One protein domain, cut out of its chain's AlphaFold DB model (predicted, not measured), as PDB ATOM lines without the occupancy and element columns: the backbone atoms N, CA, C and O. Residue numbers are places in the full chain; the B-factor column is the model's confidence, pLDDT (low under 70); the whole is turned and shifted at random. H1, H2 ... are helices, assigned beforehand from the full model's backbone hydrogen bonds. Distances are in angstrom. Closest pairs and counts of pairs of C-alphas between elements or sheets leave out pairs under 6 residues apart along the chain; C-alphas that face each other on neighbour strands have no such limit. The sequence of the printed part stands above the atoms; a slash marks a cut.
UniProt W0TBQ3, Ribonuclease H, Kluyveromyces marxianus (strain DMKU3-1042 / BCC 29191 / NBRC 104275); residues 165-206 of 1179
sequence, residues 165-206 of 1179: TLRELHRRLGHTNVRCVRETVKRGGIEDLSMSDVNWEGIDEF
ATOM      1  N   THR A 165     -43.274  -8.760  11.339       78.56
ATOM      2  CA  THR A 165     -42.236  -7.934  11.970       78.56
ATOM      3  C   THR A 165     -42.230  -8.139  13.485       78.56
ATOM      4  O   THR A 165     -43.272  -8.399  14.093       78.56
ATOM      5  N   LEU A 166     -41.079  -7.928  14.129       79.69
ATOM      6  CA  LEU A 166     -40.974  -7.977  15.589       79.69
ATOM      7  C   LEU A 166     -41.982  -7.037  16.283       79.69
ATOM      8  O   LEU A 166     -42.511  -7.369  17.343       79.69
ATOM      9  N   ARG A 167     -42.315  -5.894  15.658       80.19
ATOM     10  CA  ARG A 167     -43.327  -4.943  16.155       80.19
ATOM     11  C   ARG A 167     -44.758  -5.466  16.026       80.19
ATOM     12  O   ARG A 167     -45.569  -5.206  16.911       80.19
ATOM     13  N   GLU A 168     -45.048  -6.197  14.956       78.56
ATOM     14  CA  GLU A 168     -46.346  -6.827  14.702       78.56
ATOM     15  C   GLU A 168     -46.608  -7.958  15.710       78.56
ATOM     16  O   GLU A 168     -47.633  -7.966  16.388       78.56
ATOM     17  N   LEU A 169     -45.629  -8.847  15.904       82.19
ATOM     18  CA  LEU A 169     -45.674  -9.922  16.903       82.19
ATOM     19  C   LEU A 169     -45.788  -9.401  18.335       82.19
ATOM     20  O   LEU A 169     -46.644  -9.850  19.096       82.19
ATOM     21  N   HIS A 170     -44.962  -8.416  18.685       84.50
ATOM     22  CA  HIS A 170     -45.007  -7.761  19.988       84.50
ATOM     23  C   HIS A 170     -46.393  -7.166  20.291       84.50
ATOM     24  O   HIS A 170     -46.867  -7.290  21.417       84.50
ATOM     25  N   ARG A 171     -47.063  -6.558  19.299       80.19
ATOM     26  CA  ARG A 171     -48.437  -6.047  19.440       80.19
ATOM     27  C   ARG A 171     -49.459  -7.172  19.601       80.19
ATOM     28  O   ARG A 171     -50.223  -7.138  20.562       80.19
ATOM     29  N   ARG A 172     -49.452  -8.170  18.706       78.94
ATOM     30  CA  ARG A 172     -50.407  -9.298  18.720       78.94
ATOM     31  C   ARG A 172     -50.347 -10.095  20.027       78.94
ATOM     32  O   ARG A 172     -51.383 -10.489  20.544       78.94
ATOM     33  N   LEU A 173     -49.158 -10.255  20.607       80.69
ATOM     34  CA  LEU A 173     -48.937 -10.924  21.894       80.69
ATOM     35  C   LEU A 173     -49.046  -9.958  23.093       80.69
ATOM     36  O   LEU A 173     -48.205  -9.980  23.993       80.69
ATOM     37  N   GLY A 174     -50.042  -9.066  23.107       74.44
ATOM     38  CA  GLY A 174     -50.374  -8.233  24.277       74.44
ATOM     39  C   GLY A 174     -49.243  -7.319  24.774       74.44
ATOM     40  O   GLY A 174     -49.099  -7.085  25.979       74.44
ATOM     41  N   HIS A 175     -48.393  -6.819  23.873       83.38
ATOM     42  CA  HIS A 175     -47.210  -6.026  24.228       83.38
ATOM     43  C   HIS A 175     -46.200  -6.774  25.132       83.38
ATOM     44  O   HIS A 175     -45.533  -6.167  25.979       83.38
ATOM     45  N   THR A 176     -46.076  -8.096  24.970       76.44
ATOM     46  CA  THR A 176     -45.125  -8.955  25.706       76.44
ATOM     47  C   THR A 176     -43.664  -8.632  25.365       76.44
ATOM     48  O   THR A 176     -43.344  -8.246  24.241       76.44
ATOM     49  N   ASN A 177     -42.756  -8.777  26.337       79.94
ATOM     50  CA  ASN A 177     -41.320  -8.516  26.170       79.94
ATOM     51  C   ASN A 177     -40.747  -9.302  24.973       79.94
ATOM     52  O   ASN A 177     -40.881 -10.522  24.920       79.94
ATOM     53  N   VAL A 178     -40.072  -8.625  24.037       81.50
ATOM     54  CA  VAL A 178     -39.562  -9.245  22.801       81.50
ATOM     55  C   VAL A 178     -38.569 -10.384  23.026       81.50
ATOM     56  O   VAL A 178     -38.534 -11.311  22.222       81.50
ATOM     57  N   ARG A 179     -37.819 -10.391  24.136       83.12
ATOM     58  CA  ARG A 179     -36.959 -11.531  24.493       83.12
ATOM     59  C   ARG A 179     -37.778 -12.750  24.932       83.12
ATOM     60  O   ARG A 179     -37.389 -13.868  24.610       83.12
ATOM     61  N   CYS A 180     -38.922 -12.544  25.590       80.12
ATOM     62  CA  CYS A 180     -39.882 -13.611  25.883       80.12
ATOM     63  C   CYS A 180     -40.572 -14.087  24.599       80.12
ATOM     64  O   CYS A 180     -40.607 -15.284  24.370       80.12
ATOM     65  N   VAL A 181     -41.015 -13.176  23.719       82.75
ATOM     66  CA  VAL A 181     -41.577 -13.535  22.400       82.75
ATOM     67  C   VAL A 181     -40.591 -14.386  21.591       82.75
ATOM     68  O   VAL A 181     -40.977 -15.424  21.061       82.75
ATOM     69  N   ARG A 182     -39.305 -14.003  21.551       83.81
ATOM     70  CA  ARG A 182     -38.251 -14.795  20.901       83.81
ATOM     71  C   ARG A 182     -38.105 -16.180  21.524       83.81
ATOM     72  O   ARG A 182     -37.998 -17.153  20.793       83.81
ATOM     73  N   GLU A 183     -38.108 -16.285  22.850       82.19
ATOM     74  CA  GLU A 183     -37.977 -17.575  23.534       82.19
ATOM     75  C   GLU A 183     -39.229 -18.460  23.358       82.19
ATOM     76  O   GLU A 183     -39.090 -19.668  23.191       82.19
ATOM     77  N   THR A 184     -40.435 -17.883  23.298       80.25
ATOM     78  CA  THR A 184     -41.683 -18.591  22.960       80.25
ATOM     79  C   THR A 184     -41.634 -19.153  21.538       80.25
ATOM     80  O   THR A 184     -41.885 -20.341  21.357       80.25
ATOM     81  N   VAL A 185     -41.252 -18.343  20.542       83.31
ATOM     82  CA  VAL A 185     -41.109 -18.794  19.142       83.31
ATOM     83  C   VAL A 185     -39.996 -19.841  19.011       83.31
ATOM     84  O   VAL A 185     -40.194 -20.885  18.398       83.31
ATOM     85  N   LYS A 186     -38.848 -19.632  19.667       78.81
ATOM     86  CA  LYS A 186     -37.734 -20.596  19.709       78.81
ATOM     87  C   LYS A 186     -38.120 -21.946  20.330       78.81
ATOM     88  O   LYS A 186     -37.524 -22.958  19.974       78.81
ATOM     89  N   ARG A 187     -39.093 -21.971  21.246       76.31
ATOM     90  CA  ARG A 187     -39.617 -23.189  21.893       76.31
ATOM     91  C   ARG A 187     -40.857 -23.775  21.207       76.31
ATOM     92  O   ARG A 187     -41.446 -24.698  21.756       76.31
ATOM     93  N   GLY A 188     -41.270 -23.254  20.048       75.81
ATOM     94  CA  GLY A 188     -42.449 -23.747  19.324       75.81
ATOM     95  C   GLY A 188     -43.791 -23.410  19.987       75.81
ATOM     96  O   GLY A 188     -44.796 -24.033  19.675       75.81
ATOM     97  N   GLY A 189     -43.841 -22.419  20.884       75.75
ATOM     98  CA  GLY A 189     -45.071 -21.998  21.573       75.75
ATOM     99  C   GLY A 189     -46.084 -21.242  20.699       75.75
ATOM    100  O   GLY A 189     -47.053 -20.704  21.227       75.75
ATOM    101  N   ILE A 190     -45.834 -21.152  19.389       78.31
ATOM    102  CA  ILE A 190     -46.753 -20.693  18.342       78.31
ATOM    103  C   ILE A 190     -46.517 -21.628  17.149       78.31
ATOM    104  O   ILE A 190     -45.447 -21.587  16.549       78.31
ATOM    105  N   GLU A 191     -47.498 -22.473  16.838       60.62
ATOM    106  CA  GLU A 191     -47.351 -23.638  15.950       60.62
ATOM    107  C   GLU A 191     -46.936 -23.271  14.510       60.62
ATOM    108  O   GLU A 191     -45.984 -23.830  13.970       60.62
ATOM    109  N   ASP A 192     -47.572 -22.253  13.922       71.50
ATOM    110  CA  ASP A 192     -47.346 -21.815  12.534       71.50
ATOM    111  C   ASP A 192     -46.104 -20.916  12.315       71.50
ATOM    112  O   ASP A 192     -45.874 -20.442  11.197       71.50
ATOM    113  N   LEU A 193     -45.305 -20.619  13.349       73.19
ATOM    114  CA  LEU A 193     -44.300 -19.547  13.303       73.19
ATOM    115  C   LEU A 193     -42.894 -20.019  13.697       73.19
ATOM    116  O   LEU A 193     -42.617 -20.269  14.869       73.19
ATOM    117  N   SER A 194     -41.958 -20.040  12.740       70.81
ATOM    118  CA  SER A 194     -40.556 -20.366  13.022       70.81
ATOM    119  C   SER A 194     -39.726 -19.134  13.399       70.81
ATOM    120  O   SER A 194     -40.034 -17.991  13.048       70.81
ATOM    121  N   MET A 195     -38.567 -19.376  14.019       77.19
ATOM    122  CA  MET A 195     -37.534 -18.353  14.228       77.19
ATOM    123  C   MET A 195     -37.063 -17.669  12.927       77.19
ATOM    124  O   MET A 195     -36.511 -16.575  13.013       77.19
ATOM    125  N   SER A 196     -37.276 -18.272  11.746       71.31
ATOM    126  CA  SER A 196     -36.819 -17.757  10.440       71.31
ATOM    127  C   SER A 196     -37.841 -16.882   9.691       71.31
ATOM    128  O   SER A 196     -37.548 -16.381   8.597       71.31
ATOM    129  N   ASP A 197     -39.048 -16.722  10.241       75.94
ATOM    130  CA  ASP A 197     -40.145 -15.951   9.634       75.94
ATOM    131  C   ASP A 197     -40.238 -14.515  10.183       75.94
ATOM    132  O   ASP A 197     -40.907 -13.652   9.612       75.94
ATOM    133  N   VAL A 198     -39.503 -14.245  11.262       73.56
ATOM    134  CA  VAL A 198     -39.453 -12.972  11.988       73.56
ATOM    135  C   VAL A 198     -38.058 -12.378  11.834       73.56
ATOM    136  O   VAL A 198     -37.069 -13.085  12.023       73.56
ATOM    137  N   ASN A 199     -37.947 -11.080  11.533       75.69
ATOM    138  CA  ASN A 199     -36.650 -10.413  11.656       75.69
ATOM    139  C   ASN A 199     -36.389 -10.040  13.126       75.69
ATOM    140  O   ASN A 199     -37.169  -9.290  13.717       75.69
ATOM    141  N   TRP A 200     -35.298 -10.566  13.691       76.31
ATOM    142  CA  TRP A 200     -34.831 -10.303  15.058       76.31
ATOM    143  C   TRP A 200     -33.636  -9.336  15.121       76.31
ATOM    144  O   TRP A 200     -33.134  -9.067  16.214       76.31
ATOM    145  N   GLU A 201     -33.168  -8.809  13.985       68.94
ATOM    146  CA  GLU A 201     -32.202  -7.706  13.953       68.94
ATOM    147  C   GLU A 201     -32.727  -6.523  14.781       68.94
ATOM    148  O   GLU A 201     -33.919  -6.206  14.771       68.94
ATOM    149  N   GLY A 202     -31.844  -5.899  15.563       66.38
ATOM    150  CA  GLY A 202     -32.226  -4.818  16.471       66.38
ATOM    151  C   GLY A 202     -33.125  -5.238  17.646       66.38
ATOM    152  O   GLY A 202     -33.688  -4.359  18.288       66.38
ATOM    153  N   ILE A 203     -33.271  -6.531  17.987       74.50
ATOM    154  CA  ILE A 203     -34.097  -6.969  19.138       74.50
ATOM    155  C   ILE A 203     -33.722  -6.284  20.464       74.50
ATOM    156  O   ILE A 203     -34.605  -5.991  21.270       74.50
ATOM    157  N   ASP A 204     -32.439  -6.004  20.690       65.25
ATOM    158  CA  ASP A 204     -31.962  -5.335  21.906       65.25
ATOM    159  C   ASP A 204     -32.068  -3.799  21.839       65.25
ATOM    160  O   ASP A 204     -32.024  -3.132  22.872       65.25
ATOM    161  N   GLU A 205     -32.311  -3.251  20.646       68.88
ATOM    162  CA  GLU A 205     -32.650  -1.844  20.390       68.88
ATOM    163  C   GLU A 205     -34.164  -1.644  20.175       68.88
ATOM    164  O   GLU A 205     -34.627  -0.530  19.919       68.88
ATOM    165  N   PHE A 206     -34.962  -2.715  20.270       76.94
ATOM    166  CA  PHE A 206     -36.364  -2.709  19.876       76.94
ATOM    167  C   PHE A 206     -37.201  -1.780  20.763       76.94
ATOM    168  O   PHE A 206     -37.514  -2.071  21.921       76.94
TER     169      PHE A 206
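AT A GLANCE: This is residues 165 to 206 of the 1179 residues of the protein "Ribonuclease H" of Kluyveromyces marxianus (strain DMKU3-1042 / BCC 29191 / NBRC 104275) (UniProt W0TBQ3). With little regular structure, this is a small fold of two short helices, H2 starting beside H1 and running off at about a right angle, and a long unnamed stretch, residues 187 to 206, that turns after H2 and folds back along it. The printed part has 42 residues with two named helices, H1 then H2, and no named strand; the class is all helix, though the helices hold only 16 residues. It is compact, with a radius of gyration of the C-alphas of 9.3 A, and spans 26 by 20 by 15 A.

IN THESE COORDINATES: H1 is residues 166 to 172, 10.0 A long, from C-alpha 166 at (-40.974, -7.977, 15.589). H2 is residues 178 to 186, 11.9 A long, ending at C-alpha 186 at (-37.734, -20.596, 19.709).

HOW THE PARTS SIT: H1 and H2 touch, their closest C-alphas, those of His 170 and Val 178, 6.3 A apart. Their lines are about perpendicular, at 87 degrees. In H1 and H2 every O i to N i+4 pair is within hydrogen-bond range.

THE WHOLE: The C-alphas farthest apart, those of Glu 191 and Glu 205, are 26.7 A apart. The printed part has no cut, and the link from H1 to H2 is tight. The mean pLDDT of the printed part is 76.8; residues 191, 201 to 202 and 204 to 205 are under 70.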